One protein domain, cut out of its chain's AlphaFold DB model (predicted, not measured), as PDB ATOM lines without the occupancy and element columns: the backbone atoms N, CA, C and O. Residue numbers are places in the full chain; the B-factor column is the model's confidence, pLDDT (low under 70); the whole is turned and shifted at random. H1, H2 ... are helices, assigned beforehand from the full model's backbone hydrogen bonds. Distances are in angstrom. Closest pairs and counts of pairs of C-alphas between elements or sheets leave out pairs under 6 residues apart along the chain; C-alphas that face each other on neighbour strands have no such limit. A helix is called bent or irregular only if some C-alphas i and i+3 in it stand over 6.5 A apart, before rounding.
ATOM      1  N   LYS A  32    -110.545 -28.463   1.254       74.62
ATOM      2  CA  LYS A  32    -109.732 -27.458   0.553       74.62
ATOM      3  C   LYS A  32    -109.106 -26.434   1.509       74.62
ATOM      4  O   LYS A  32    -107.928 -26.137   1.367       74.62
ATOM      5  N   SER A  33    -109.868 -25.920   2.474       78.12
ATOM      6  CA  SER A  33    -109.374 -24.976   3.488       78.12
ATOM      7  C   SER A  33    -108.365 -25.631   4.423       78.12
ATOM      8  O   SER A  33    -107.334 -25.034   4.700       78.12
ATOM      9  N   SER A  34    -108.623 -26.857   4.879       82.94
ATOM     10  CA  SER A  34    -107.715 -27.563   5.793       82.94
ATOM     11  C   SER A  34    -106.421 -28.018   5.116       82.94
ATOM     12  O   SER A  34    -105.365 -27.970   5.737       82.94
ATOM     13  N   LEU A  35    -106.466 -28.410   3.837       88.88
ATOM     14  CA  LEU A  35    -105.252 -28.673   3.052       88.88
ATOM     15  C   LEU A  35    -104.445 -27.397   2.801       88.88
ATOM     16  O   LEU A  35    -103.220 -27.444   2.849       88.88
ATOM     17  N   LEU A  36    -105.109 -26.264   2.555       89.56
ATOM     18  CA  LEU A  36    -104.436 -24.974   2.402       89.56
ATOM     19  C   LEU A  36    -103.789 -24.519   3.719       89.56
ATOM     20  O   LEU A  36    -102.654 -24.061   3.707       89.56
ATOM     21  N   GLU A  37    -104.478 -24.684   4.847       89.06
ATOM     22  CA  GLU A  37    -103.948 -24.395   6.185       89.06
ATOM     23  C   GLU A  37    -102.726 -25.267   6.506       89.06
ATOM     24  O   GLU A  37    -101.691 -24.747   6.920       89.06
ATOM     25  N   LEU A  38    -102.800 -26.573   6.221       92.25
ATOM     26  CA  LEU A  38    -101.659 -27.482   6.328       92.25
ATOM     27  C   LEU A  38    -100.501 -27.052   5.420       92.25
ATOM     28  O   LEU A  38     -99.356 -27.071   5.860       92.25
ATOM     29  N   LEU A  39    -100.781 -26.655   4.175       95.12
ATOM     30  CA  LEU A  39     -99.761 -26.198   3.231       95.12
ATOM     31  C   LEU A  39     -99.076 -24.920   3.726       95.12
ATOM     32  O   LEU A  39     -97.856 -24.835   3.666       95.12
ATOM     33  N   ILE A  40     -99.832 -23.949   4.240       95.19
ATOM     34  CA  ILE A  40     -99.277 -22.706   4.795       95.19
ATOM     35  C   ILE A  40     -98.398 -23.015   6.011       95.19
ATOM     36  O   ILE A  40     -97.278 -22.513   6.082       95.19
ATOM     37  N   LEU A  41     -98.869 -23.858   6.936       96.00
ATOM     38  CA  LEU A  41     -98.090 -24.276   8.106       96.00
ATOM     39  C   LEU A  41     -96.820 -25.027   7.698       96.00
ATOM     40  O   LEU A  41     -95.745 -24.734   8.213       96.00
ATOM     41  N   PHE A  42     -96.929 -25.957   6.749       95.88
ATOM     42  CA  PHE A  42     -95.793 -26.698   6.214       95.88
ATOM     43  C   PHE A  42     -94.767 -25.754   5.585       95.88
ATOM     44  O   PHE A  42     -93.604 -25.784   5.970       95.88
ATOM     45  N   VAL A  43     -95.199 -24.859   4.691       96.75
ATOM     46  CA  VAL A  43     -94.322 -23.878   4.038       96.75
ATOM     47  C   VAL A  43     -93.668 -22.950   5.062       96.75
ATOM     48  O   VAL A  43     -92.467 -22.716   4.970       96.75
ATOM     49  N   ALA A  44     -94.416 -22.455   6.050       96.56
ATOM     50  CA  ALA A  44     -93.879 -21.582   7.091       96.56
ATOM     51  C   ALA A  44     -92.797 -22.285   7.926       96.56
ATOM     52  O   ALA A  44     -91.728 -21.720   8.150       96.56
ATOM     53  N   ILE A  45     -93.044 -23.532   8.338       95.12
ATOM     54  CA  ILE A  45     -92.082 -24.338   9.097       95.12
ATOM     55  C   ILE A  45     -90.851 -24.650   8.236       95.12
ATOM     56  O   ILE A  45     -89.726 -24.426   8.680       95.12
ATOM     57  N   THR A  46     -91.036 -25.105   6.993       96.81
ATOM     58  CA  THR A  46     -89.931 -25.398   6.068       96.81
ATOM     59  C   THR A  46     -89.090 -24.156   5.773       96.81
ATOM     60  O   THR A  46     -87.868 -24.244   5.822       96.81
ATOM     61  N   MET A  47     -89.703 -22.993   5.524       95.75
ATOM     62  CA  MET A  47     -88.961 -21.737   5.360       95.75
ATOM     63  C   MET A  47     -88.186 -21.369   6.622       95.75
ATOM     64  O   MET A  47     -87.034 -20.966   6.509       95.75
ATOM     65  N   GLY A  48     -88.777 -21.541   7.810       95.75
ATOM     66  CA  GLY A  48     -88.077 -21.330   9.077       95.75
ATOM     67  C   GLY A  48     -86.808 -22.178   9.183       95.75
ATOM     68  O   GLY A  48     -85.743 -21.645   9.479       95.75
ATOM     69  N   PHE A  49     -86.896 -23.467   8.843       95.88
ATOM     70  CA  PHE A  49     -85.732 -24.358   8.800       95.88
ATOM     71  C   PHE A  49     -84.691 -23.943   7.751       95.88
ATOM     72  O   PHE A  49     -83.497 -23.977   8.039       95.88
ATOM     73  N   LEU A  50     -85.114 -23.538   6.550       95.94
ATOM     74  CA  LEU A  50     -84.194 -23.091   5.497       95.94
ATOM     75  C   LEU A  50     -83.457 -21.803   5.887       95.94
ATOM     76  O   LEU A  50     -82.250 -21.707   5.683       95.94
ATOM     77  N   VAL A  51     -84.170 -20.831   6.464       96.75
ATOM     78  CA  VAL A  51     -83.592 -19.562   6.930       96.75
ATOM     79  C   VAL A  51     -82.617 -19.800   8.079       96.75
ATOM     80  O   VAL A  51     -81.541 -19.206   8.085       96.75
ATOM     81  N   GLU A  52     -82.964 -20.669   9.028       95.44
ATOM     82  CA  GLU A  52     -82.083 -21.010  10.146       95.44
ATOM     83  C   GLU A  52     -80.801 -21.689   9.656       95.44
ATOM     84  O   GLU A  52     -79.716 -21.239  10.004       95.44
ATOM     85  N   ASN A  53     -80.913 -22.683   8.769       94.75
ATOM     86  CA  ASN A  53     -79.755 -23.373   8.195       94.75
ATOM     87  C   ASN A  53     -78.848 -22.412   7.399       94.75
ATOM     88  O   ASN A  53     -77.627 -22.429   7.544       94.75
ATOM     89  N   TYR A  54     -79.441 -21.516   6.601       94.88
ATOM     90  CA  TYR A  54     -78.681 -20.487   5.887       94.88
ATOM     91  C   TYR A  54     -77.956 -19.537   6.851       94.88
ATOM     92  O   TYR A  54     -76.773 -19.255   6.669       94.88
ATOM     93  N   ARG A  55     -78.641 -19.066   7.902       95.56
ATOM     94  CA  ARG A  55     -78.045 -18.188   8.920       95.56
ATOM     95  C   ARG A  55     -76.914 -18.884   9.676       95.56
ATOM     96  O   ARG A  55     -75.889 -18.258   9.911       95.56
ATOM     97  N   GLU A  56     -77.111 -20.136  10.077       94.31
ATOM     98  CA  GLU A  56     -76.112 -20.941  10.785       94.31
ATOM     99  C   GLU A  56     -74.866 -21.148   9.922       94.31
ATOM    100  O   GLU A  56     -73.769 -20.818  10.361       94.31
ATOM    101  N   THR A  57     -75.044 -21.572   8.667       92.06
ATOM    102  CA  THR A  57     -73.936 -21.754   7.714       92.06
ATOM    103  C   THR A  57     -73.147 -20.457   7.530       92.06
ATOM    104  O   THR A  57     -71.929 -20.455   7.676       92.06
ATOM    105  N   TYR A  58     -73.839 -19.332   7.320       92.75
ATOM    106  CA  TYR A  58     -73.203 -18.020   7.181       92.75
ATOM    107  C   TYR A  58     -72.415 -17.594   8.434       92.75
ATOM    108  O   TYR A  58     -71.330 -17.016   8.341       92.75
ATOM    109  N   LEU A  59     -72.954 -17.849   9.631       93.94
ATOM    110  CA  LEU A  59     -72.267 -17.521  10.881       93.94
ATOM    111  C   LEU A  59     -71.027 -18.393  11.100       93.94
ATOM    112  O   LEU A  59     -70.013 -17.872  11.574       93.94
ATOM    113  N   GLU A  60     -71.097 -19.677  10.754       93.50
ATOM    114  CA  GLU A  60     -69.967 -20.602  10.847       93.50
ATOM    115  C   GLU A  60     -68.861 -20.253   9.841       93.50
ATOM    116  O   GLU A  60     -67.702 -20.177  10.240       93.50
ATOM    117  N   GLU A  61     -69.194 -19.897   8.597       92.31
ATOM    118  CA  GLU A  61     -68.228 -19.363   7.621       92.31
ATOM    119  C   GLU A  61     -67.492 -18.136   8.182       92.31
ATOM    120  O   GLU A  61     -66.262 -18.113   8.265       92.31
ATOM    121  N   LYS A  62     -68.235 -17.148   8.699       92.81
ATOM    122  CA  LYS A  62     -67.649 -15.933   9.294       92.81
ATOM    123  C   LYS A  62     -66.821 -16.200  10.546       92.81
ATOM    124  O   LYS A  62     -65.979 -15.375  10.915       92.81
ATOM    125  N   ARG A  63     -67.102 -17.283  11.267       92.56
ATOM    126  CA  ARG A  63     -66.324 -17.705  12.432       92.56
ATOM    127  C   ARG A  63     -65.035 -18.393  11.994       92.56
ATOM    128  O   ARG A  63     -63.989 -18.073  12.551       92.56
ATOM    129  N   SER A  64     -65.105 -19.268  10.996       92.94
ATOM    130  CA  SER A  64     -63.946 -19.942  10.413       92.94
ATOM    131  C   SER A  64     -62.969 -18.955   9.782       92.94
ATOM    132  O   SER A  64     -61.780 -19.039  10.067       92.94
ATOM    133  N   GLU A  65     -63.454 -17.953   9.040       92.25
ATOM    134  CA  GLU A  65     -62.621 -16.853   8.523       92.25
ATOM    135  C   GLU A  65     -61.885 -16.114   9.654       92.25
ATOM    136  O   GLU A  65     -60.690 -15.838   9.567       92.25
ATOM    137  N   ARG A  66     -62.582 -15.805  10.756       93.00
ATOM    138  CA  ARG A  66     -61.964 -15.143  11.916       93.00
ATOM    139  C   ARG A  66     -60.898 -16.007  12.578       93.00
ATOM    140  O   ARG A  66     -59.865 -15.473  12.959       93.00
ATOM    141  N   LEU A  67     -61.140 -17.310  12.715       94.06
ATOM    142  CA  LEU A  67     -60.146 -18.241  13.249       94.06
ATOM    143  C   LEU A  67     -58.923 -18.343  12.341       94.06
ATOM    144  O   LEU A  67     -57.805 -18.350  12.845       94.06
ATOM    145  N   LEU A  68     -59.128 -18.358  11.023       94.56
ATOM    146  CA  LEU A  68     -58.038 -18.385  10.053       94.56
ATOM    147  C   LEU A  68     -57.171 -17.121  10.134       94.56
ATOM    148  O   LEU A  68     -55.949 -17.210  10.138       94.56
ATOM    149  N   ASN A  69     -57.796 -15.951  10.278       94.62
ATOM    150  CA  ASN A  69     -57.075 -14.692  10.462       94.62
ATOM    151  C   ASN A  69     -56.285 -14.659  11.779       94.62
ATOM    152  O   ASN A  69     -55.160 -14.168  11.809       94.62
ATOM    153  N   SER A  70     -56.850 -15.191  12.866       95.81
ATOM    154  CA  SER A  70     -56.122 -15.314  14.132       95.81
ATOM    155  C   SER A  70     -54.947 -16.287  14.013       95.81
ATOM    156  O   SER A  70     -53.862 -15.977  14.492       95.81
ATOM    157  N   LEU A  71     -55.133 -17.416  13.318       96.00
ATOM    158  CA  LEU A  71     -54.050 -18.348  13.008       96.00
ATOM    159  C   LEU A  71     -52.929 -17.653  12.228       96.00
ATOM    160  O   LEU A  71     -51.768 -17.789  12.582       96.00
ATOM    161  N   HIS A  72     -53.264 -16.877  11.201       96.62
ATOM    162  CA  HIS A  72     -52.273 -16.139  10.422       96.62
ATOM    163  C   HIS A  72     -51.411 -15.211  11.296       96.62
ATOM    164  O   HIS A  72     -50.184 -15.225  11.195       96.62
ATOM    165  N   VAL A  73     -52.038 -14.455  12.205       97.00
ATOM    166  CA  VAL A  73     -51.323 -13.590  13.158       97.00
ATOM    167  C   VAL A  73     -50.426 -14.403  14.096       97.00
ATOM    168  O   VAL A  73     -49.290 -13.999  14.351       97.00
ATOM    169  N   ASP A  74     -50.911 -15.545  14.583       97.25
ATOM    170  CA  ASP A  74     -50.129 -16.432  15.447       97.25
ATOM    171  C   ASP A  74     -48.886 -16.966  14.728       97.25
ATOM    172  O   ASP A  74     -47.788 -16.865  15.269       97.25
ATOM    173  N   LEU A  75     -49.029 -17.454  13.489       97.31
ATOM    174  CA  LEU A  75     -47.905 -17.971  12.699       97.31
ATOM    175  C   LEU A  75     -46.858 -16.877  12.440       97.31
ATOM    176  O   LEU A  75     -45.665 -17.111  12.610       97.31
ATOM    177  N   GLN A  76     -47.276 -15.653  12.101       97.12
ATOM    178  CA  GLN A  76     -46.344 -14.531  11.928       97.12
ATOM    179  C   GLN A  76     -45.577 -14.202  13.218       97.12
ATOM    180  O   GLN A  76     -44.370 -13.948  13.182       97.12
ATOM    181  N   GLY A  77     -46.266 -14.211  14.362       97.06
ATOM    182  CA  GLY A  77     -45.635 -14.021  15.666       97.06
ATOM    183  C   GLY A  77     -44.656 -15.145  16.006       97.06
ATOM    184  O   GLY A  77     -43.565 -14.886  16.522       97.06
ATOM    185  N   ASP A  78     -45.015 -16.382  15.678       97.12
ATOM    186  CA  ASP A  78     -44.207 -17.567  15.933       97.12
ATOM    187  C   ASP A  78     -42.914 -17.570  15.123       97.12
ATOM    188  O   ASP A  78     -41.877 -17.875  15.704       97.12
ATOM    189  N   ILE A  79     -42.920 -17.125  13.860       95.81
ATOM    190  CA  ILE A  79     -41.687 -16.948  13.066       95.81
ATOM    191  C   ILE A  79     -40.688 -16.049  13.805       95.81
ATOM    192  O   ILE A  79     -39.514 -16.395  13.931       95.81
ATOM    193  N   ILE A  80     -41.146 -14.903  14.319       96.25
ATOM    194  CA  ILE A  80     -40.279 -13.930  15.002       96.25
ATOM    195  C   ILE A  80     -39.713 -14.530  16.293       96.25
ATOM    196  O   ILE A  80     -38.508 -14.460  16.540       96.25
ATOM    197  N   ARG A  81     -40.573 -15.150  17.111       96.75
ATOM    198  CA  ARG A  81     -40.151 -15.807  18.359       96.75
ATOM    199  C   ARG A  81     -39.204 -16.979  18.090       96.75
ATOM    200  O   ARG A  81     -38.296 -17.233  18.882       96.75
ATOM    201  N   PHE A  82     -39.407 -17.695  16.987       95.44
ATOM    202  CA  PHE A  82     -38.573 -18.824  16.601       95.44
ATOM    203  C   PHE A  82     -37.188 -18.369  16.137       95.44
ATOM    204  O   PHE A  82     -36.191 -18.978  16.524       95.44
ATOM    205  N   ASP A  83     -37.092 -17.272  15.380       94.19
ATOM    206  CA  ASP A  83     -35.803 -16.684  15.000       94.19
ATOM    207  C   ASP A  83     -34.981 -16.297  16.240       94.19
ATOM    208  O   ASP A  83     -33.836 -16.738  16.385       94.19
ATOM    209  N   GLU A  84     -35.596 -15.602  17.205       95.00
ATOM    210  CA  GLU A  84     -34.962 -15.273  18.489       95.00
ATOM    211  C   GLU A  84     -34.474 -16.534  19.220       95.00
ATOM    212  O   GLU A  84     -33.316 -16.615  19.645       95.00
ATOM    213  N   PHE A  85     -35.327 -17.556  19.310       94.88
ATOM    214  CA  PHE A  85     -34.984 -18.837  19.918       94.88
ATOM    215  C   PHE A  85     -33.778 -19.508  19.241       94.88
ATOM    216  O   PHE A  85     -32.847 -19.949  19.926       94.88
ATOM    217  N   THR A  86     -33.745 -19.569  17.905       93.00
ATOM    218  CA  THR A  86     -32.607 -20.160  17.184       93.00
ATOM    219  C   THR A  86     -31.332 -19.328  17.330       93.00
ATOM    220  O   THR A  86     -30.240 -19.902  17.403       93.00
ATOM    221  N   GLY A  87     -31.449 -18.002  17.438       93.62
ATOM    222  CA  GLY A  87     -30.347 -17.096  17.747       93.62
ATOM    223  C   GLY A  87     -29.726 -17.397  19.111       93.62
ATOM    224  O   GLY A  87     -28.522 -17.649  19.201       93.62
ATOM    225  N   LEU A  88     -30.550 -17.477  20.160       93.56
ATOM    226  CA  LEU A  88     -30.109 -17.855  21.509       93.56
ATOM    227  C   LEU A  88     -29.456 -19.243  21.533       93.56
ATOM    228  O   LEU A  88     -28.469 -19.461  22.233       93.56
ATOM    229  N   ARG A  89     -29.960 -20.179  20.725       92.56
ATOM    230  CA  ARG A  89     -29.393 -21.527  20.627       92.56
ATOM    231  C   ARG A  89     -28.011 -21.556  19.975       92.56
ATOM    232  O   ARG A  89     -27.155 -22.322  20.414       92.56
ATOM    233  N   LYS A  90     -27.765 -20.720  18.963       93.56
ATOM    234  CA  LYS A  90     -26.425 -20.565  18.369       93.56
ATOM    235  C   LYS A  90     -25.436 -19.997  19.389       93.56
ATOM    236  O   LYS A  90     -24.326 -20.508  19.484       93.56
ATOM    237  N   LEU A  91     -25.862 -19.013  20.187       94.56
ATOM    238  CA  LEU A  91     -25.050 -18.457  21.275       94.56
ATOM    239  C   LEU A  91     -24.729 -19.504  22.351       94.56
ATOM    240  O   LEU A  91     -23.588 -19.595  22.788       94.56
ATOM    241  N   LEU A  92     -25.701 -20.337  22.735       95.06
ATOM    242  CA  LEU A  92     -25.471 -21.438  23.674       95.06
ATOM    243  C   LEU A  92     -24.420 -22.430  23.154       95.06
ATOM    244  O   LEU A  92     -23.551 -22.847  23.914       95.06
ATOM    245  N   ILE A  93     -24.485 -22.811  21.874       96.00
ATOM    246  CA  ILE A  93     -23.495 -23.716  21.271       96.00
ATOM    247  C   ILE A  93     -22.088 -23.099  21.329       96.00
ATOM    248  O   ILE A  93     -21.138 -23.797  21.678       96.00
ATOM    249  N   ASP A  94     -21.958 -21.802  21.044       96.88
ATOM    250  CA  ASP A  94     -20.685 -21.072  21.137       96.88
ATOM    251  C   ASP A  94     -20.145 -21.027  22.580       96.88
ATOM    252  O   ASP A  94     -18.991 -21.375  22.831       96.88
ATOM    253  N   ASP A  95     -21.004 -20.720  23.559       96.50
ATOM    254  CA  ASP A  95     -20.648 -20.735  24.984       96.50
ATOM    255  C   ASP A  95     -20.187 -22.129  25.459       96.50
ATOM    256  O   ASP A  95     -19.253 -22.237  26.262       96.50
ATOM    257  N   VAL A  96     -20.812 -23.204  24.959       97.88
ATOM    258  CA  VAL A  96     -20.393 -24.583  25.251       97.88
ATOM    259  C   VAL A  96     -19.006 -24.867  24.671       97.88
ATOM    260  O   VAL A  96     -18.161 -25.407  25.388       97.88
ATOM    261  N   TYR A  97     -18.727 -24.464  23.430       98.50
ATOM    262  CA  TYR A  97     -17.401 -24.654  22.836       98.50
ATOM    263  C   TYR A  97     -16.322 -23.829  23.535       98.50
ATOM    264  O   TYR A  97     -15.249 -24.352  23.820       98.50
ATOM    265  N   HIS A  98     -16.620 -22.597  23.950       98.44
ATOM    266  CA  HIS A  98     -15.697 -21.827  24.783       98.44
ATOM    267  C   HIS A  98     -15.333 -22.537  26.093       98.44
ATOM    268  O   HIS A  98     -14.202 -22.405  26.567       98.44
ATOM    269  N   PHE A  99     -16.270 -23.278  26.693       98.31
ATOM    270  CA  PHE A  99     -15.982 -24.114  27.854       98.31
ATOM    271  C   PHE A  99     -15.140 -25.346  27.487       98.31
ATOM    272  O   PHE A  99     -14.140 -25.596  28.160       98.31
ATOM    273  N   ILE A 100     -15.501 -26.084  26.429       98.62
ATOM    274  CA  ILE A 100     -14.758 -27.268  25.963       98.62
ATOM    275  C   ILE A 100     -13.301 -26.905  25.650       98.62
ATOM    276  O   ILE A 100     -12.399 -27.502  26.236       98.62
ATOM    277  N   ASP A 101     -13.067 -25.876  24.833       98.69
ATOM    278  CA  ASP A 101     -11.728 -25.422  24.429       98.69
ATOM    279  C   ASP A 101     -10.856 -25.053  25.640       98.69
ATOM    280  O   ASP A 101      -9.639 -25.275  25.680       98.69
ATOM    281  N   ASP A 102     -11.473 -24.453  26.660       98.56
ATOM    282  CA  ASP A 102     -10.785 -24.078  27.886       98.56
ATOM    283  C   ASP A 102     -10.382 -25.303  28.720       98.56
ATOM    284  O   ASP A 102      -9.262 -25.335  29.247       98.56
ATOM    285  N   VAL A 103     -11.258 -26.310  28.806       98.06
ATOM    286  CA  VAL A 103     -10.982 -27.584  29.486       98.06
ATOM    287  C   VAL A 103      -9.950 -28.407  28.720       98.06
ATOM    288  O   VAL A 103      -9.051 -28.955  29.353       98.06
ATOM    289  N   GLU A 104      -9.999 -28.452  27.391       97.94
ATOM    290  CA  GLU A 104      -9.007 -29.159  26.573       97.94
ATOM    291  C   GLU A 104      -7.604 -28.575  26.787       97.94
ATOM    292  O   GLU A 104      -6.622 -29.297  26.973       97.94
ATOM    293  N   LYS A 105      -7.503 -27.242  26.843       97.62
ATOM    294  CA  LYS A 105      -6.223 -26.544  26.992       97.62
ATOM    295  C   LYS A 105      -5.656 -26.581  28.411       97.62
ATOM    296  O   LYS A 105      -4.434 -26.582  28.577       97.62
ATOM    297  N   ARG A 106      -6.508 -26.474  29.435       97.00
ATOM    298  CA  ARG A 106      -6.075 -26.216  30.825       97.00
ATOM    299  C   ARG A 106      -6.518 -27.284  31.824       97.00
ATOM    300  O   ARG A 106      -6.120 -27.213  32.987       97.00
ATOM    301  N   GLY A 107      -7.312 -28.259  31.392       97.19
ATOM    302  CA  GLY A 107      -7.978 -29.224  32.260       97.19
ATOM    303  C   GLY A 107      -9.063 -28.589  33.131       97.19
ATOM    304  O   GLY A 107      -9.371 -27.400  33.033       97.19
ATOM    305  N   LEU A 108      -9.639 -29.391  34.028       97.50
ATOM    306  CA  LEU A 108     -10.588 -28.913  35.038       97.50
ATOM    307  C   LEU A 108      -9.855 -28.253  36.215       97.50
ATOM    308  O   LEU A 108      -9.016 -28.873  36.877       97.50
ATOM    309  N   LEU A 109     -10.209 -27.003  36.502       96.56
ATOM    310  CA  LEU A 109      -9.574 -26.123  37.478       96.56
ATOM    311  C   LEU A 109     -10.533 -25.799  38.628       96.56
ATOM    312  O   LEU A 109     -11.610 -25.244  38.435       96.56
ATOM    313  N   GLU A 110     -10.149 -26.147  39.856       96.56
ATOM    314  CA  GLU A 110     -10.977 -25.921  41.056       96.56
ATOM    315  C   GLU A 110     -11.095 -24.427  41.421       96.56
ATOM    316  O   GLU A 110     -12.138 -23.962  41.886       96.56
ATOM    317  N   ASN A 111     -10.008 -23.677  41.224       96.38
ATOM    318  CA  ASN A 111      -9.831 -22.304  41.698       96.38
ATOM    319  C   ASN A 111      -9.677 -21.314  40.532       96.38
ATOM    320  O   ASN A 111      -8.719 -20.550  40.506       96.38
ATOM    321  N   ASP A 112     -10.561 -21.396  39.536       96.00
ATOM    322  CA  ASP A 112     -10.493 -20.564  38.329       96.00
ATOM    323  C   ASP A 112     -11.859 -19.933  38.047       96.00
ATOM    324  O   ASP A 112     -12.843 -20.613  37.738       96.00
ATOM    325  N   MET A 113     -11.936 -18.613  38.196       95.44
ATOM    326  CA  MET A 113     -13.171 -17.866  37.983       95.44
ATOM    327  C   MET A 113     -13.576 -17.859  36.511       95.44
ATOM    328  O   MET A 113     -14.764 -17.947  36.214       95.44
ATOM    329  N   LYS A 114     -12.616 -17.791  35.581       95.44
ATOM    330  CA  LYS A 114     -12.912 -17.821  34.142       95.44
ATOM    331  C   LYS A 114     -13.637 -19.115  33.765       95.44
ATOM    332  O   LYS A 114     -14.691 -19.053  33.137       95.44
ATOM    333  N   GLN A 115     -13.110 -20.265  34.165       95.69
ATOM    334  CA  GLN A 115     -13.687 -21.564  33.837       95.69
ATOM    335  C   GLN A 115     -15.049 -21.763  34.505       95.69
ATOM    336  O   GLN A 115     -15.955 -22.321  33.892       95.69
ATOM    337  N   GLN A 116     -15.237 -21.235  35.717       95.50
ATOM    338  CA  GLN A 116     -16.547 -21.221  36.366       95.50
ATOM    339  C   GLN A 116     -17.573 -20.396  35.570       95.50
ATOM    340  O   GLN A 116     -18.690 -20.874  35.377       95.50
ATOM    341  N   LYS A 117     -17.193 -19.220  35.046       95.00
ATOM    342  CA  LYS A 117     -18.066 -18.391  34.195       95.00
ATOM    343  C   LYS A 117     -18.434 -19.106  32.898       95.00
ATOM    344  O   LYS A 117     -19.596 -19.070  32.505       95.00
ATOM    345  N   LEU A 118     -17.457 -19.741  32.247       96.19
ATOM    346  CA  LEU A 118     -17.665 -20.514  31.020       96.19
ATOM    347  C   LEU A 118     -18.624 -21.684  31.258       96.19
ATOM    348  O   LEU A 118     -19.626 -21.805  30.561       96.19
ATOM    349  N   PHE A 119     -18.384 -22.475  32.306       96.25
ATOM    350  CA  PHE A 119     -19.275 -23.571  32.686       96.25
ATOM    351  C   PHE A 119     -20.694 -23.075  32.994       96.25
ATOM    352  O   PHE A 119     -21.670 -23.688  32.572       96.25
ATOM    353  N   ALA A 120     -20.821 -21.952  33.709       94.56
ATOM    354  CA  ALA A 120     -22.114 -21.373  34.050       94.56
ATOM    355  C   ALA A 120     -22.909 -20.986  32.790       94.56
ATOM    356  O   ALA A 120     -24.082 -21.332  32.676       94.56
ATOM    357  N   LYS A 121     -22.269 -20.325  31.821       93.12
ATOM    358  CA  LYS A 121     -22.901 -19.988  30.537       93.12
ATOM    359  C   LYS A 121     -23.298 -21.228  29.732       93.12
ATOM    360  O   LYS A 121     -24.398 -21.276  29.195       93.12
ATOM    361  N   ALA A 122     -22.446 -22.252  29.719       94.56
ATOM    362  CA  ALA A 122     -22.705 -23.503  29.012       94.56
ATOM    363  C   ALA A 122     -23.881 -24.311  29.599       94.56
ATOM    364  O   ALA A 122     -24.484 -25.109  28.885       94.56
ATOM    365  N   ILE A 123     -24.207 -24.137  30.889       92.69
ATOM    366  CA  ILE A 123     -25.173 -24.999  31.592       92.69
ATOM    367  C   ILE A 123     -26.468 -24.306  32.037       92.69
ATOM    368  O   ILE A 123     -27.482 -24.982  32.174       92.69
ATOM    369  N   PHE A 124     -26.478 -22.989  32.273       88.31
ATOM    370  CA  PHE A 124     -27.674 -22.280  32.763       88.31
ATOM    371  C   PHE A 124     -28.558 -21.693  31.655       88.31
ATOM    372  O   PHE A 124     -29.640 -21.195  31.950       88.31
ATOM    373  N   ASN A 125     -28.129 -21.771  30.394       82.69
ATOM    374  CA  ASN A 125     -28.776 -21.108  29.261       82.69
ATOM    375  C   ASN A 125     -29.633 -22.059  28.401       82.69
ATOM    376  O   ASN A 125     -29.735 -21.870  27.191       82.69
ATOM    377  N   TRP A 126     -30.247 -23.097  28.986       82.12
ATOM    378  CA  TRP A 126     -31.171 -23.943  28.222       82.12
ATOM    379  C   TRP A 126     -32.422 -23.149  27.824       82.12
ATOM    380  O   TRP A 126     -33.117 -22.599  28.677       82.12
ATOM    381  N   THR A 127     -32.700 -23.098  26.521       85.12
ATOM    382  CA  THR A 127     -33.862 -22.420  25.934       85.12
ATOM    383  C   THR A 127     -34.835 -23.422  25.321       85.12
ATOM    384  O   THR A 127     -34.422 -24.491  24.868       85.12
ATOM    385  N   TYR A 128     -36.114 -23.050  25.268       90.00
ATOM    386  CA  TYR A 128     -37.201 -23.824  24.669       90.00
ATOM    387  C   TYR A 128     -38.126 -22.892  23.879       90.00
ATOM    388  O   TYR A 128     -38.289 -21.730  24.258       90.00
ATOM    389  N   PHE A 129     -38.729 -23.400  22.809       94.44
ATOM    390  CA  PHE A 129     -39.740 -22.708  22.020       94.44
ATOM    391  C   PHE A 129     -41.102 -23.381  22.157       94.44
ATOM    392  O   PHE A 129     -41.230 -24.580  21.927       94.44
ATOM    393  N   GLU A 130     -42.124 -22.588  22.463       93.81
ATOM    394  CA  GLU A 130     -43.512 -23.041  22.520       93.81
ATOM    395  C   GLU A 130     -44.329 -22.376  21.399       93.81
ATOM    396  O   GLU A 130     -44.533 -21.154  21.462       93.81
ATOM    397  N   PRO A 131     -44.774 -23.134  20.374       94.44
ATOM    398  CA  PRO A 131     -45.697 -22.651  19.352       94.44
ATOM    399  C   PRO A 131     -47.026 -22.208  19.956       94.44
ATOM    400  O   PRO A 131     -47.509 -22.800  20.923       94.44
ATOM    401  N   ASN A 132     -47.668 -21.219  19.345       95.19
ATOM    402  CA  ASN A 132     -49.048 -20.887  19.661       95.19
ATOM    403  C   ASN A 132     -49.998 -21.826  18.900       95.19
ATOM    404  O   ASN A 132     -50.300 -21.631  17.724       95.19
ATOM    405  N   THR A 133     -50.477 -22.872  19.576       95.38
ATOM    406  CA  THR A 133     -51.331 -23.904  18.961       95.38
ATOM    407  C   THR A 133     -52.828 -23.630  19.092       95.38
ATOM    408  O   THR A 133     -53.628 -24.330  18.471       95.38
ATOM    409  N   ALA A 134     -53.235 -22.609  19.854       95.19
ATOM    410  CA  ALA A 134     -54.626 -22.427  20.266       95.19
ATOM    411  C   ALA A 134     -55.595 -22.317  19.077       95.19
ATOM    412  O   ALA A 134     -56.634 -22.981  19.054       95.19
ATOM    413  N   ASN A 135     -55.254 -21.514  18.063       94.69
ATOM    414  CA  ASN A 135     -56.111 -21.348  16.889       94.69
ATOM    415  C   ASN A 135     -56.097 -22.577  15.970       94.69
ATOM    416  O   ASN A 135     -57.151 -22.937  15.448       94.69
ATOM    417  N   ILE A 136     -54.962 -23.275  15.824       94.75
ATOM    418  CA  ILE A 136     -54.904 -24.546  15.077       94.75
ATOM    419  C   ILE A 136     -55.808 -25.589  15.738       94.75
ATOM    420  O   ILE A 136     -56.661 -26.190  15.082       94.75
ATOM    421  N   GLU A 137     -55.677 -25.768  17.051       95.06
ATOM    422  CA  GLU A 137     -56.495 -26.702  17.823       95.06
ATOM    423  C   GLU A 137     -57.979 -26.345  17.749       95.06
ATOM    424  O   GLU A 137     -58.834 -27.223  17.588       95.06
ATOM    425  N   GLN A 138     -58.307 -25.054  17.813       94.31
ATOM    426  CA  GLN A 138     -59.680 -24.590  17.682       94.31
ATOM    427  C   GLN A 138     -60.242 -24.857  16.282       94.31
ATOM    428  O   GLN A 138     -61.381 -25.318  16.170       94.31
ATOM    429  N   ILE A 139     -59.473 -24.619  15.216       93.62
ATOM    430  CA  ILE A 139     -59.899 -24.890  13.837       93.62
ATOM    431  C   ILE A 139     -60.187 -26.385  13.643       93.62
ATOM    432  O   ILE A 139     -61.238 -26.747  13.104       93.62
ATOM    433  N   ILE A 140     -59.295 -27.251  14.131       92.00
ATOM    434  CA  ILE A 140     -59.419 -28.708  14.004       92.00
ATOM    435  C   ILE A 140     -60.602 -29.236  14.833       92.00
ATOM    436  O   ILE A 140     -61.409 -30.018  14.333       92.00
ATOM    437  N   SER A 141     -60.738 -28.803  16.090       92.25
ATOM    438  CA  SER A 141     -61.738 -29.348  17.025       92.25
ATOM    439  C   SER A 141     -63.162 -28.827  16.808       92.25
ATOM    440  O   SER A 141     -64.121 -29.536  17.112       92.25
ATOM    441  N   SER A 142     -63.330 -27.610  16.279       90.31
ATOM    442  CA  SER A 142     -64.653 -26.992  16.085       90.31
ATOM    443  C   SER A 142     -65.352 -27.388  14.781       90.31
ATOM    444  O   SER A 142     -66.509 -27.029  14.575       90.31
ATOM    445  N   GLY A 143     -64.674 -28.120  13.890       85.38
ATOM    446  CA  GLY A 143     -65.183 -28.414  12.548       85.38
ATOM    447  C   GLY A 143     -65.105 -27.224  11.583       85.38
ATOM    448  O   GLY A 143     -65.646 -27.313  10.478       85.38
ATOM    449  N   ALA A 144     -64.410 -26.144  11.966       89.12
ATOM    450  CA  ALA A 144     -64.219 -24.938  11.159       89.12
ATOM    451  C   ALA A 144     -63.641 -25.243   9.768       89.12
ATOM    452  O   ALA A 144     -64.045 -24.613   8.792       89.12
ATOM    453  N   LEU A 145     -62.776 -26.264   9.674       88.56
ATOM    454  CA  LEU A 145     -62.182 -26.766   8.428       88.56
ATOM    455  C   LEU A 145     -63.217 -26.970   7.312       88.56
ATOM    456  O   LEU A 145     -62.980 -26.573   6.176       88.56
ATOM    457  N   ARG A 146     -64.402 -27.511   7.633       87.69
ATOM    458  CA  ARG A 146     -65.465 -27.760   6.642       87.69
ATOM    459  C   ARG A 146     -65.971 -26.477   5.977       87.69
ATOM    460  O   ARG A 146     -66.412 -26.528   4.835       87.69
ATOM    461  N   TYR A 147     -65.923 -25.357   6.691       88.44
ATOM    462  CA  TYR A 147     -66.391 -24.059   6.209       88.44
ATOM    463  C   TYR A 147     -65.276 -23.225   5.566       88.44
ATOM    464  O   TYR A 147     -65.565 -22.183   4.992       88.44
ATOM    465  N   LEU A 148     -64.011 -23.664   5.636       84.38
ATOM    466  CA  LEU A 148     -62.906 -23.017   4.919       84.38
ATOM    467  C   LEU A 148     -62.904 -23.375   3.424       84.38
ATOM    468  O   LEU A 148     -62.445 -22.576   2.612       84.38
ATOM    469  N   GLY A 149     -63.452 -24.540   3.055       74.31
ATOM    470  CA  GLY A 149     -63.762 -24.902   1.666       74.31
ATOM    471  C   GLY A 149     -62.556 -25.126   0.747       74.31
ATOM    472  O   GLY A 149     -62.721 -25.093  -0.468       74.31
ATOM    473  N   ASP A 150     -61.365 -25.326   1.309       82.75
ATOM    474  CA  ASP A 150     -60.106 -25.461   0.577       82.75
ATOM    475  C   ASP A 150     -59.342 -26.695   1.085       82.75
ATOM    476  O   ASP A 150     -58.829 -26.702   2.204       82.75
ATOM    477  N   ASP A 151     -59.318 -27.756   0.272       87.69
ATOM    478  CA  ASP A 151     -58.687 -29.035   0.621       87.69
ATOM    479  C   ASP A 151     -57.172 -28.893   0.857       87.69
ATOM    480  O   ASP A 151     -56.617 -29.610   1.695       87.69
ATOM    481  N   GLU A 152     -56.511 -27.958   0.164       91.38
ATOM    482  CA  GLU A 152     -55.085 -27.666   0.333       91.38
ATOM    483  C   GLU A 152     -54.844 -26.996   1.686       91.38
ATOM    484  O   GLU A 152     -54.036 -27.480   2.480       91.38
ATOM    485  N   LEU A 153     -55.624 -25.962   2.016       91.31
ATOM    486  CA  LEU A 153     -55.545 -25.301   3.321       91.31
ATOM    487  C   LEU A 153     -55.859 -26.264   4.474       91.31
ATOM    488  O   LEU A 153     -55.183 -26.250   5.504       91.31
ATOM    489  N   ILE A 154     -56.875 -27.117   4.320       91.12
ATOM    490  CA  ILE A 154     -57.238 -28.117   5.333       91.12
ATOM    491  C   ILE A 154     -56.076 -29.086   5.565       91.12
ATOM    492  O   ILE A 154     -55.733 -29.371   6.718       91.12
ATOM    493  N   HIS A 155     -55.469 -29.585   4.486       93.00
ATOM    494  CA  HIS A 155     -54.303 -30.454   4.577       93.00
ATOM    495  C   HIS A 155     -53.135 -29.741   5.264       93.00
ATOM    496  O   HIS A 155     -52.545 -30.299   6.193       93.00
ATOM    497  N   GLN A 156     -52.863 -28.495   4.875       95.00
ATOM    498  CA  GLN A 156     -51.743 -27.732   5.401       95.00
ATOM    499  C   GLN A 156     -51.890 -27.410   6.892       95.00
ATOM    500  O   GLN A 156     -50.927 -27.536   7.644       95.00
ATOM    501  N   ILE A 157     -53.093 -27.086   7.371       94.31
ATOM    502  CA  ILE A 157     -53.347 -26.904   8.812       94.31
ATOM    503  C   ILE A 157     -53.070 -28.207   9.582       94.31
ATOM    504  O   ILE A 157     -52.495 -28.182  10.673       94.31
ATOM    505  N   GLY A 158     -53.439 -29.359   9.011       93.75
ATOM    506  CA  GLY A 158     -53.109 -30.669   9.574       93.75
ATOM    507  C   GLY A 158     -51.601 -30.942   9.609       93.75
ATOM    508  O   GLY A 158     -51.087 -31.433  10.618       93.75
ATOM    509  N   MET A 159     -50.887 -30.581   8.541       94.19
ATOM    510  CA  MET A 159     -49.425 -30.657   8.475       94.19
ATOM    511  C   MET A 159     -48.780 -29.774   9.539       94.19
ATOM    512  O   MET A 159     -47.978 -30.271  10.327       94.19
ATOM    513  N   MET A 160     -49.198 -28.513   9.658       95.00
ATOM    514  CA  MET A 160     -48.692 -27.581  10.666       95.00
ATOM    515  C   MET A 160     -48.878 -28.123  12.092       95.00
ATOM    516  O   MET A 160     -47.951 -28.072  12.903       95.00
ATOM    517  N   GLN A 161     -50.032 -28.731  12.395       95.19
ATOM    518  CA  GLN A 161     -50.249 -29.377  13.694       95.19
ATOM    519  C   GLN A 161     -49.273 -30.536  13.938       95.19
ATOM    520  O   GLN A 161     -48.718 -30.659  15.029       95.19
ATOM    521  N   SER A 162     -49.033 -31.376  12.929       94.69
ATOM    522  CA  SER A 162     -48.043 -32.457  13.009       94.69
ATOM    523  C   SER A 162     -46.631 -31.910  13.262       94.69
ATOM    524  O   SER A 162     -45.900 -32.426  14.109       94.69
ATOM    525  N   ARG A 163     -46.260 -30.815  12.588       94.50
ATOM    526  CA  ARG A 163     -44.961 -30.149  12.756       94.50
ATOM    527  C   ARG A 163     -44.782 -29.555  14.150       94.50
ATOM    528  O   ARG A 163     -43.711 -29.727  14.727       94.50
ATOM    529  N   ASN A 164     -45.824 -28.944  14.721       94.88
ATOM    530  CA  ASN A 164     -45.812 -28.498  16.116       94.88
ATOM    531  C   ASN A 164     -45.498 -29.664  17.065       94.88
ATOM    532  O   ASN A 164     -44.597 -29.550  17.889       94.88
ATOM    533  N   LEU A 165     -46.176 -30.807  16.913       94.19
ATOM    534  CA  LEU A 165     -45.936 -31.986  17.757       94.19
ATOM    535  C   LEU A 165     -44.503 -32.519  17.617       94.19
ATOM    536  O   LEU A 165     -43.826 -32.731  18.620       94.19
ATOM    537  N   LEU A 166     -44.005 -32.667  16.386       92.81
ATOM    538  CA  LEU A 166     -42.636 -33.131  16.130       92.81
ATOM    539  C   LEU A 166     -41.578 -32.204  16.742       92.81
ATOM    540  O   LEU A 166     -40.569 -32.680  17.273       92.81
ATOM    541  N   LEU A 167     -41.808 -30.890  16.683       93.81
ATOM    542  CA  LEU A 167     -40.952 -29.894  17.313       93.81
ATOM    543  C   LEU A 167     -40.923 -30.076  18.835       93.81
ATOM    544  O   LEU A 167     -39.838 -30.098  19.424       93.81
ATOM    545  N   MET A 168     -42.089 -30.243  19.466       93.44
ATOM    546  CA  MET A 168     -42.184 -30.458  20.913       93.44
ATOM    547  C   MET A 168     -41.490 -31.747  21.339       93.44
ATOM    548  O   MET A 168     -40.621 -31.699  22.210       93.44
ATOM    549  N   ASP A 169     -41.779 -32.863  20.668       93.12
ATOM    550  CA  ASP A 169     -41.152 -34.162  20.935       93.12
ATOM    551  C   ASP A 169     -39.626 -34.079  20.799       93.12
ATOM    552  O   ASP A 169     -38.865 -34.728  21.526       93.12
ATOM    553  N   ARG A 170     -39.139 -33.300  19.824       92.31
ATOM    554  CA  ARG A 170     -37.705 -33.110  19.628       92.31
ATOM    555  C   ARG A 170     -37.080 -32.342  20.783       92.31
ATOM    556  O   ARG A 170     -36.027 -32.761  21.261       92.31
ATOM    557  N   GLN A 171     -37.711 -31.263  21.224       93.19
ATOM    558  CA  GLN A 171     -37.227 -30.468  22.346       93.19
ATOM    559  C   GLN A 171     -37.322 -31.215  23.684       93.19
ATOM    560  O   GLN A 171     -36.437 -31.062  24.523       93.19
ATOM    561  N   GLU A 172     -38.324 -32.076  23.872       93.62
ATOM    562  CA  GLU A 172     -38.423 -32.943  25.053       93.62
ATOM    563  C   GLU A 172     -37.217 -33.890  25.150       93.62
ATOM    564  O   GLU A 172     -36.601 -34.006  26.208       93.62
ATOM    565  N   ARG A 173     -36.783 -34.486  24.031       91.38
ATOM    566  CA  ARG A 173     -35.567 -35.325  24.006       91.38
ATOM    567  C   ARG A 173     -34.298 -34.548  24.361       91.38
ATOM    568  O   ARG A 173     -33.403 -35.085  25.011       91.38
ATOM    569  N   GLU A 174     -34.194 -33.291  23.931       93.19
ATOM    570  CA  GLU A 174     -33.079 -32.420  24.329       93.19
ATOM    571  C   GLU A 174     -33.104 -32.138  25.832       93.19
ATOM    572  O   GLU A 174     -32.062 -32.171  26.492       93.19
ATOM    573  N   GLN A 175     -34.295 -31.865  26.369       93.94
ATOM    574  CA  GLN A 175     -34.502 -31.613  27.787       93.94
ATOM    575  C   GLN A 175     -34.142 -32.846  28.613       93.94
ATOM    576  O   GLN A 175     -33.415 -32.731  29.597       93.94
ATOM    577  N   GLU A 176     -34.592 -34.027  28.196       95.06
ATOM    578  CA  GLU A 176     -34.269 -35.293  28.845       95.06
ATOM    579  C   GLU A 176     -32.751 -35.502  28.908       95.06
ATOM    580  O   GLU A 176     -32.212 -35.832  29.967       95.06
ATOM    581  N   TYR A 177     -32.040 -35.231  27.809       95.38
ATOM    582  CA  TYR A 177     -30.582 -35.292  27.802       95.38
ATOM    583  C   TYR A 177     -29.965 -34.318  28.815       95.38
ATOM    584  O   TYR A 177     -29.124 -34.699  29.636       95.38
ATOM    585  N   PHE A 178     -30.396 -33.056  28.788       94.88
ATOM    586  CA  PHE A 178     -29.897 -32.035  29.702       94.88
ATOM    587  C   PHE A 178     -30.109 -32.439  31.170       94.88
ATOM    588  O   PHE A 178     -29.161 -32.409  31.958       94.88
ATOM    589  N   LEU A 179     -31.321 -32.865  31.528       94.94
ATOM    590  CA  LEU A 179     -31.696 -33.241  32.893       94.94
ATOM    591  C   LEU A 179     -30.949 -34.487  33.384       94.94
ATOM    592  O   LEU A 179     -30.534 -34.535  34.541       94.94
ATOM    593  N   ASN A 180     -30.736 -35.475  32.516       96.19
ATOM    594  CA  ASN A 180     -30.126 -36.746  32.906       96.19
ATOM    595  C   ASN A 180     -28.592 -36.720  32.907       96.19
ATOM    596  O   ASN A 180     -27.975 -37.481  33.656       96.19
ATOM    597  N   TYR A 181     -27.962 -35.859  32.099       95.50
ATOM    598  CA  TYR A 181     -26.511 -35.901  31.896       95.50
ATOM    599  C   TYR A 181     -25.782 -34.611  32.270       95.50
ATOM    600  O   TYR A 181     -24.711 -34.687  32.877       95.50
ATOM    601  N   LEU A 182     -26.342 -33.436  31.970       95.44
ATOM    602  CA  LEU A 182     -25.676 -32.159  32.253       95.44
ATOM    603  C   LEU A 182     -26.045 -31.607  33.629       95.44
ATOM    604  O   LEU A 182     -25.160 -31.288  34.423       95.44
ATOM    605  N   GLN A 183     -27.333 -31.556  33.963       94.56
ATOM    606  CA  GLN A 183     -27.811 -31.027  35.242       94.56
ATOM    607  C   GLN A 183     -27.165 -31.704  36.473       94.56
ATOM    608  O   GLN A 183     -26.838 -31.003  37.435       94.56
ATOM    609  N   PRO A 184     -26.874 -33.021  36.482       95.56
ATOM    610  CA  PRO A 184     -26.135 -33.634  37.584       95.56
ATOM    611  C   PRO A 184     -24.719 -33.066  37.751       95.56
ATOM    612  O   PRO A 184     -24.262 -32.910  38.885       95.56
ATOM    613  N   MET A 185     -24.037 -32.689  36.661       93.31
ATOM    614  CA  MET A 185     -22.717 -32.048  36.733       93.31
ATOM    615  C   MET A 185     -22.791 -30.687  37.419       93.31
ATOM    616  O   MET A 185     -21.929 -30.362  38.234       93.31
ATOM    617  N   MET A 186     -23.840 -29.914  37.137       93.00
ATOM    618  CA  MET A 186     -24.105 -28.651  37.820       93.00
ATOM    619  C   MET A 186     -24.235 -28.861  39.333       93.00
ATOM    620  O   MET A 186     -23.547 -28.198  40.106       93.00
ATOM    621  N   HIS A 187     -25.062 -29.816  39.767       92.31
ATOM    622  CA  HIS A 187     -25.249 -30.118  41.190       92.31
ATOM    623  C   HIS A 187     -23.969 -30.619  41.868       92.31
ATOM    624  O   HIS A 187     -23.727 -30.320  43.039       92.31
ATOM    625  N   GLN A 188     -23.156 -31.388  41.144       95.25
ATOM    626  CA  GLN A 188     -21.969 -32.024  41.699       95.25
ATOM    627  C   GLN A 188     -20.756 -31.086  41.747       95.25
ATOM    628  O   GLN A 188     -19.979 -31.143  42.704       95.25
ATOM    629  N   TYR A 189     -20.572 -30.242  40.730       96.38
ATOM    630  CA  TYR A 189     -19.311 -29.532  40.519       96.38
ATOM    631  C   TYR A 189     -19.409 -28.010  40.579       96.38
ATOM    632  O   TYR A 189     -18.395 -27.369  40.852       96.38
ATOM    633  N   TYR A 190     -20.578 -27.406  40.377       96.38
ATOM    634  CA  TYR A 190     -20.698 -25.951  40.415       96.38
ATOM    635  C   TYR A 190     -20.866 -25.440  41.851       96.38
ATOM    636  O   TYR A 190     -21.806 -25.811  42.559       96.38
ATOM    637  N   ASN A 191     -19.977 -24.550  42.308       96.44
ATOM    638  CA  ASN A 191     -20.102 -23.981  43.649       96.44
ATOM    639  C   ASN A 191     -21.044 -22.765  43.666       96.44
ATOM    640  O   ASN A 191     -20.617 -21.607  43.609       96.44
ATOM    641  N   TRP A 226     -14.997 -29.879  41.430       95.19
ATOM    642  CA  TRP A 226     -14.203 -30.949  40.838       95.19
ATOM    643  C   TRP A 226     -12.764 -30.917  41.356       95.19
ATOM    644  O   TRP A 226     -12.221 -29.873  41.725       95.19
ATOM    645  N   LYS A 227     -12.140 -32.091  41.374       89.44
ATOM    646  CA  LYS A 227     -10.699 -32.246  41.572       89.44
ATOM    647  C   LYS A 227     -10.057 -32.558  40.232       89.44
ATOM    648  O   LYS A 227     -10.713 -33.109  39.351       89.44
ATOM    649  N   HIS A 228      -8.783 -32.202  40.097       86.56
ATOM    650  CA  HIS A 228      -8.035 -32.469  38.878       86.56
ATOM    651  C   HIS A 228      -8.056 -33.973  38.556       86.56
ATOM    652  O   HIS A 228      -7.710 -34.799  39.403       86.56
ATOM    653  N   SER A 229      -8.524 -34.310  37.356       94.25
ATOM    654  CA  SER A 229      -8.632 -35.673  36.843       94.25
ATOM    655  C   SER A 229      -8.848 -35.615  35.334       94.25
ATOM    656  O   SER A 229      -9.882 -35.122  34.882       94.25
ATOM    657  N   ASP A 230      -7.900 -36.152  34.567       94.94
ATOM    658  CA  ASP A 230      -7.992 -36.178  33.101       94.94
ATOM    659  C   ASP A 230      -9.200 -36.996  32.630       94.94
ATOM    660  O   ASP A 230      -9.950 -36.560  31.765       94.94
ATOM    661  N   ALA A 231      -9.474 -38.127  33.291       97.06
ATOM    662  CA  ALA A 231     -10.649 -38.950  33.003       97.06
ATOM    663  C   ALA A 231     -11.974 -38.204  33.256       97.06
ATOM    664  O   ALA A 231     -12.952 -38.399  32.534       97.06
ATOM    665  N   LEU A 232     -12.030 -37.347  34.285       96.44
ATOM    666  CA  LEU A 232     -13.203 -36.503  34.514       96.44
ATOM    667  C   LEU A 232     -13.312 -35.412  33.445       96.44
ATOM    668  O   LEU A 232     -14.416 -35.169  32.967       96.44
ATOM    669  N   ALA A 233     -12.198 -34.778  33.072       97.38
ATOM    670  CA  ALA A 233     -12.171 -33.756  32.028       97.38
ATOM    671  C   ALA A 233     -12.678 -34.317  30.691       97.38
ATOM    672  O   ALA A 233     -13.593 -33.743  30.104       97.38
ATOM    673  N   GLU A 234     -12.173 -35.480  30.272       97.88
ATOM    674  CA  GLU A 234     -12.615 -36.185  29.064       97.88
ATOM    675  C   GLU A 234     -14.116 -36.494  29.107       97.88
ATOM    676  O   GLU A 234     -14.851 -36.197  28.165       97.88
ATOM    677  N   ARG A 235     -14.608 -37.017  30.239       97.00
ATOM    678  CA  ARG A 235     -16.037 -37.304  30.410       97.00
ATOM    679  C   ARG A 235     -16.896 -36.044  30.318       97.00
ATOM    680  O   ARG A 235     -17.946 -36.086  29.683       97.00
ATOM    681  N   VAL A 236     -16.489 -34.958  30.974       96.88
ATOM    682  CA  VAL A 236     -17.222 -33.683  30.965       96.88
ATOM    683  C   VAL A 236     -17.283 -33.128  29.543       96.88
ATOM    684  O   VAL A 236     -18.378 -32.831  29.073       96.88
ATOM    685  N   MET A 237     -16.147 -33.052  28.842       97.81
ATOM    686  CA  MET A 237     -16.102 -32.570  27.458       97.81
ATOM    687  C   MET A 237     -16.992 -33.415  26.546       97.81
ATOM    688  O   MET A 237     -17.820 -32.860  25.837       97.81
ATOM    689  N   ASN A 238     -16.924 -34.748  26.630       98.31
ATOM    690  CA  ASN A 238     -17.732 -35.627  25.780       98.31
ATOM    691  C   ASN A 238     -19.252 -35.472  26.006       98.31
ATOM    692  O   ASN A 238     -20.036 -35.595  25.067       98.31
ATOM    693  N   LEU A 239     -19.688 -35.184  27.240       97.88
ATOM    694  CA  LEU A 239     -21.098 -34.878  27.518       97.88
ATOM    695  C   LEU A 239     -21.530 -33.549  26.879       97.88
ATOM    696  O   LEU A 239     -22.620 -33.463  26.317       97.88
ATOM    697  N   PHE A 240     -20.681 -32.524  26.929       97.69
ATOM    698  CA  PHE A 240     -20.968 -31.244  26.281       97.69
ATOM    699  C   PHE A 240     -20.893 -31.323  24.748       97.69
ATOM    700  O   PHE A 240     -21.749 -30.745  24.081       97.69
ATOM    701  N   GLU A 241     -19.967 -32.101  24.183       98.12
ATOM    702  CA  GLU A 241     -19.912 -32.392  22.740       98.12
ATOM    703  C   GLU A 241     -21.193 -33.080  22.258       98.12
ATOM    704  O   GLU A 241     -21.806 -32.707  21.255       98.12
ATOM    705  N   ASN A 242     -21.667 -34.073  23.011       97.56
ATOM    706  CA  ASN A 242     -22.907 -34.744  22.663       97.56
ATOM    707  C   ASN A 242     -24.129 -33.823  22.826       97.56
ATOM    708  O   ASN A 242     -25.055 -33.902  22.017       97.56
ATOM    709  N   TYR A 243     -24.107 -32.897  23.787       96.00
ATOM    710  CA  TYR A 243     -25.143 -31.878  23.923       96.00
ATOM    711  C   TYR A 243     -25.242 -30.967  22.695       96.00
ATOM    712  O   TYR A 243     -26.320 -30.847  22.112       96.00
ATOM    713  N   VAL A 244     -24.132 -30.374  22.245       95.94
ATOM    714  CA  VAL A 244     -24.147 -29.498  21.058       95.94
ATOM    715  C   VAL A 244     -24.490 -30.267  19.785       95.94
ATOM    716  O   VAL A 244     -25.208 -29.739  18.934       95.94
ATOM    717  N   PHE A 245     -24.093 -31.540  19.679       95.81
ATOM    718  CA  PHE A 245     -24.537 -32.423  18.599       95.81
ATOM    719  C   PHE A 245     -26.064 -32.600  18.588       95.81
ATOM    720  O   PHE A 245     -26.706 -32.511  17.535       95.81
ATOM    721  N   ILE A 246     -26.676 -32.823  19.755       94.19
ATOM    722  CA  ILE A 246     -28.131 -32.950  19.895       94.19
ATOM    723  C   ILE A 246     -28.823 -31.640  19.494       94.19
ATOM    724  O   ILE A 246     -29.726 -31.675  18.655       94.19
ATOM    725  N   LEU A 247     -28.361 -30.493  20.002       92.88
ATOM    726  CA  LEU A 247     -28.929 -29.182  19.665       92.88
ATOM    727  C   LEU A 247     -28.812 -28.868  18.167       92.88
ATOM    728  O   LEU A 247     -29.774 -28.419  17.539       92.88
ATOM    729  N   ARG A 248     -27.646 -29.130  17.560       91.56
ATOM    730  CA  ARG A 248     -27.421 -28.873  16.133       91.56
ATOM    731  C   ARG A 248     -28.251 -29.798  15.249       91.56
ATOM    732  O   ARG A 248     -28.804 -29.334  14.254       91.56
ATOM    733  N   SER A 249     -28.365 -31.077  15.605       90.06
ATOM    734  CA  SER A 249     -29.188 -32.030  14.847       90.06
ATOM    735  C   SER A 249     -30.679 -31.699  14.921       90.06
ATOM    736  O   SER A 249     -31.377 -31.882  13.930       90.06
ATOM    737  N   SER A 250     -31.172 -31.146  16.034       87.31
ATOM    738  CA  SER A 250     -32.547 -30.637  16.107       87.31
ATOM    739  C   SER A 250     -32.802 -29.525  15.101       87.31
ATOM    740  O   SER A 250     -33.808 -29.570  14.397       87.31
ATOM    741  N   HIS A 251     -31.861 -28.583  15.006       83.31
ATOM    742  CA  HIS A 251     -31.955 -27.458  14.087       83.31
ATOM    743  C   HIS A 251     -32.009 -27.924  12.628       83.31
ATOM    744  O   HIS A 251     -32.959 -27.615  11.925       83.31
ATOM    745  N   VAL A 252     -31.037 -28.737  12.203       80.50
ATOM    746  CA  VAL A 252     -30.926 -29.184  10.802       80.50
ATOM    747  C   VAL A 252     -32.095 -30.070  10.367       80.50
ATOM    748  O   VAL A 252     -32.480 -30.037   9.208       80.50
ATOM    749  N   VAL A 253     -32.624 -30.908  11.262       78.12
ATOM    750  CA  VAL A 253     -33.618 -31.924  10.875       78.12
ATOM    751  C   VAL A 253     -35.053 -31.431  11.025       78.12
ATOM    752  O   VAL A 253     -35.906 -31.858  10.264       78.12
ATOM    753  N   ASN A 254     -35.347 -30.593  12.023       80.62
ATOM    754  CA  ASN A 254     -36.737 -30.247  12.344       80.62
ATOM    755  C   ASN A 254     -37.030 -28.757  12.207       80.62
ATOM    756  O   ASN A 254     -38.164 -28.405  11.914       80.62
ATOM    757  N   TYR A 255     -36.060 -27.876  12.464       86.56
ATOM    758  CA  TYR A 255     -36.359 -26.447  12.600       86.56
ATOM    759  C   TYR A 255     -36.471 -25.754  11.246       86.56
ATOM    760  O   TYR A 255     -37.344 -24.908  11.086       86.56
ATOM    761  N   ASP A 256     -35.640 -26.148  10.279       85.62
ATOM    762  CA  ASP A 256     -35.721 -25.629   8.912       85.62
ATOM    763  C   ASP A 256     -37.066 -26.027   8.272       85.62
ATOM    764  O   ASP A 256     -37.827 -25.156   7.858       85.62
ATOM    765  N   GLU A 257     -37.435 -27.315   8.333       87.88
ATOM    766  CA  GLU A 257     -38.749 -27.794   7.861       87.88
ATOM    767  C   GLU A 257     -39.917 -27.112   8.594       87.88
ATOM    768  O   GLU A 257     -40.933 -26.793   7.987       87.88
ATOM    769  N   TYR A 258     -39.793 -26.874   9.904       92.81
ATOM    770  CA  TYR A 258     -40.835 -26.210  10.691       92.81
ATOM    771  C   TYR A 258     -41.124 -24.789  10.195       92.81
ATOM    772  O   TYR A 258     -42.287 -24.406  10.066       92.81
ATOM    773  N   ILE A 259     -40.076 -24.018   9.895       92.50
ATOM    774  CA  ILE A 259     -40.213 -22.655   9.373       92.50
ATOM    775  C   ILE A 259     -40.754 -22.659   7.944       92.50
ATOM    776  O   ILE A 259     -41.633 -21.853   7.642       92.50
ATOM    777  N   GLU A 260     -40.278 -23.565   7.088       92.75
ATOM    778  CA  GLU A 260     -40.772 -23.700   5.711       92.75
ATOM    779  C   GLU A 260     -42.280 -23.988   5.685       92.75
ATOM    780  O   GLU A 260     -43.033 -23.323   4.974       92.75
ATOM    781  N   GLU A 261     -42.749 -24.915   6.520       94.56
ATOM    782  CA  GLU A 261     -44.170 -25.271   6.624       94.56
ATOM    783  C   GLU A 261     -45.014 -24.119   7.182       94.56
ATOM    784  O   GLU A 261     -46.145 -23.890   6.742       94.56
ATOM    785  N   MET A 262     -44.466 -23.353   8.128       95.38
ATOM    786  CA  MET A 262     -45.128 -22.172   8.677       95.38
ATOM    787  C   MET A 262     -45.289 -21.072   7.620       95.38
ATOM    788  O   MET A 262     -46.376 -20.511   7.478       95.38
ATOM    789  N   GLN A 263     -44.234 -20.802   6.847       96.12
ATOM    790  CA  GLN A 263     -44.255 -19.842   5.741       96.12
ATOM    791  C   GLN A 263     -45.227 -20.281   4.644       96.12
ATOM    792  O   GLN A 263     -46.057 -19.485   4.213       96.12
ATOM    793  N   HIS A 264     -45.197 -21.558   4.264       95.62
ATOM    794  CA  HIS A 264     -46.120 -22.104   3.275       95.62
ATOM    795  C   HIS A 264     -47.587 -21.996   3.726       95.62
ATOM    796  O   HIS A 264     -48.463 -21.623   2.947       95.62
ATOM    797  N   THR A 265     -47.858 -22.241   5.013       95.44
ATOM    798  CA  THR A 265     -49.202 -22.067   5.588       95.44
ATOM    799  C   THR A 265     -49.664 -20.612   5.506       95.44
ATOM    800  O   THR A 265     -50.811 -20.358   5.140       95.44
ATOM    801  N   ILE A 266     -48.784 -19.653   5.811       96.19
ATOM    802  CA  ILE A 266     -49.071 -18.217   5.677       96.19
ATOM    803  C   ILE A 266     -49.399 -17.866   4.221       96.19
ATOM    804  O   ILE A 266     -50.421 -17.232   3.974       96.19
ATOM    805  N   GLU A 267     -48.601 -18.336   3.260       95.38
ATOM    806  CA  GLU A 267     -48.825 -18.076   1.833       95.38
ATOM    807  C   GLU A 267     -50.186 -18.593   1.346       95.38
ATOM    808  O   GLU A 267     -50.884 -17.897   0.605       95.38
ATOM    809  N   ILE A 268     -50.600 -19.791   1.776       94.06
ATOM    810  CA  ILE A 268     -51.921 -20.338   1.431       94.06
ATOM    811  C   ILE A 268     -53.038 -19.460   2.018       94.06
ATOM    812  O   ILE A 268     -54.014 -19.158   1.325       94.06
ATOM    813  N   ILE A 269     -52.895 -19.008   3.269       93.44
ATOM    814  CA  ILE A 269     -53.882 -18.125   3.908       93.44
ATOM    815  C   ILE A 269     -53.973 -16.779   3.171       93.44
ATOM    816  O   ILE A 269     -55.079 -16.314   2.876       93.44
ATOM    817  N   ASP A 270     -52.833 -16.185   2.821       92.50
ATOM    818  CA  ASP A 270     -52.769 -14.920   2.088       92.50
ATOM    819  C   ASP A 270     -53.427 -15.044   0.709       92.50
ATOM    820  O   ASP A 270     -54.284 -14.228   0.355       92.50
ATOM    821  N   ASN A 271     -53.114 -16.102  -0.044       88.88
ATOM    822  CA  ASN A 271     -53.703 -16.356  -1.361       88.88
ATOM    823  C   ASN A 271     -55.227 -16.515  -1.297       88.88
ATOM    824  O   ASN A 271     -55.939 -15.996  -2.162       88.88
ATOM    825  N   LYS A 272     -55.743 -17.172  -0.254       82.75
ATOM    826  CA  LYS A 272     -57.186 -17.290  -0.024       82.75
ATOM    827  C   LYS A 272     -57.828 -15.931   0.257       82.75
ATOM    828  O   LYS A 272     -58.839 -15.594  -0.352       82.75
ATOM    829  N   SER A 273     -57.210 -15.119   1.117       75.62
ATOM    830  CA  SER A 273     -57.713 -13.777   1.443       75.62
ATOM    831  C   SER A 273     -57.772 -12.842   0.224       75.62
ATOM    832  O   SER A 273     -58.634 -11.966   0.152       75.62
ATOM    833  N   LEU A 274     -56.881 -13.040  -0.752       61.84
ATOM    834  CA  LEU A 274     -56.858 -12.301  -2.015       61.84
ATOM    835  C   LEU A 274     -57.922 -12.782  -3.010       61.84
ATOM    836  O   LEU A 274     -58.369 -11.985  -3.827       61.84
ATOM    837  N   ALA A 275     -58.321 -14.056  -2.961       64.50
ATOM    838  CA  ALA A 275     -59.362 -14.613  -3.829       64.50
ATOM    839  C   ALA A 275     -60.788 -14.222  -3.394       64.50
ATOM    840  O   ALA A 275     -61.690 -14.184  -4.233       64.50
ATOM    841  N   ASP A 276     -60.981 -13.922  -2.106       59.81
ATOM    842  CA  ASP A 276     -62.274 -13.535  -1.522       59.81
ATOM    843  C   ASP A 276     -62.553 -12.007  -1.583       59.81
ATOM    844  O   ASP A 276     -63.638 -11.569  -1.181       59.81
ATOM    845  N   ASN A 277     -61.607 -11.198  -2.093       47.91
ATOM    846  CA  ASN A 277     -61.712  -9.736  -2.293       47.91
ATOM    847  C   ASN A 277     -61.910  -9.351  -3.768       47.91
ATOM    848  O   ASN A 277     -62.667  -8.383  -4.018       47.91
TER     849      ASN A 277
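This is residues 32 to 191 and 226 to 277 of the 277 residues of an uncharacterized protein of Flavobacteriaceae bacterium (UniProt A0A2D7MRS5). One very long helix, H1, makes the length of a rod; its residues 32 to 56 stick out as a free arm, while the bent, nearly straight helix H6 and the short H2, H3 and H4 pack along the rest. H5 packs on both arms of H6, completing a bundle of H1, H2, H5, H6a and H6b, long parts laid lengthwise. The printed part has 212 residues with six named helices, H1 to H6 in chain order, and no named strand: all helix, extended, radius of gyration of the C-alphas 28.2 A, spans 109 by 32 by 23 A.

H1, residues 32 to 106, runs 108.0 A from C-alpha 32 at (-109.732, -27.458, 0.553). H2 is residues 113 to 124, H3 134 to 141 and H4 145 to 148. H5, residues 151 to 189, 56.1 A, has a kink of 35 degrees near residue 178 and is only just irregular, C-alphas 180 and 183 being 6.6 A apart. H6, residues 230 to 275, was assigned as one helix by its hydrogen bonds but is bent, with C-alphas 253 and 256 6.9 A apart; its arms are H6a, 230 to 253, 34.2 A, and H6b, 256 to 275, 29.0 A, ending at C-alpha 275 at (-59.362, -14.613, -3.829).

H1, with residues 92 to 103 alone, touches H2, a helical hairpin, closest C-alphas Val 96 and Ala 122, 4.5 A. H1 touches H3 at Leu 71 and Asn 135, closest C-alphas 5.3 A apart, and H4 at Glu 61 and Tyr 147, 5.2 A. H1 touches H6a, closest C-alphas Ile 100 and Met 237, 5.7 A, opposite ways at a shallow tilt of 33 degrees, only just short of steep. H1 also touches H6b, closest C-alphas His 72 and Ile 266, 6.1 A. H5 touches H6a, closest C-alphas Glu 174 and Ile 246, 6.7 A, opposite ways at a shallow tilt of 9 degrees, and H6b, closest Arg 163 and Tyr 258, 6.1 A. H1 and H5 are apart. Every O i to N i+4 pair is within hydrogen-bond range in H2, H3, H6a and H6b, with 70 of 71 in H1 and 32 of 35 in H5; H4 is too short for such a pair.

The C-alphas farthest apart, of Lys 32 and His 228, are 108.8 A apart. Residues 192 to 225 are not printed; C-alphas 191 and 226 are 9.6 A apart across this cut, in the link from H5 to H6. Of the links printed whole, none is long. Confidence is under 70 at residues 274 to 277.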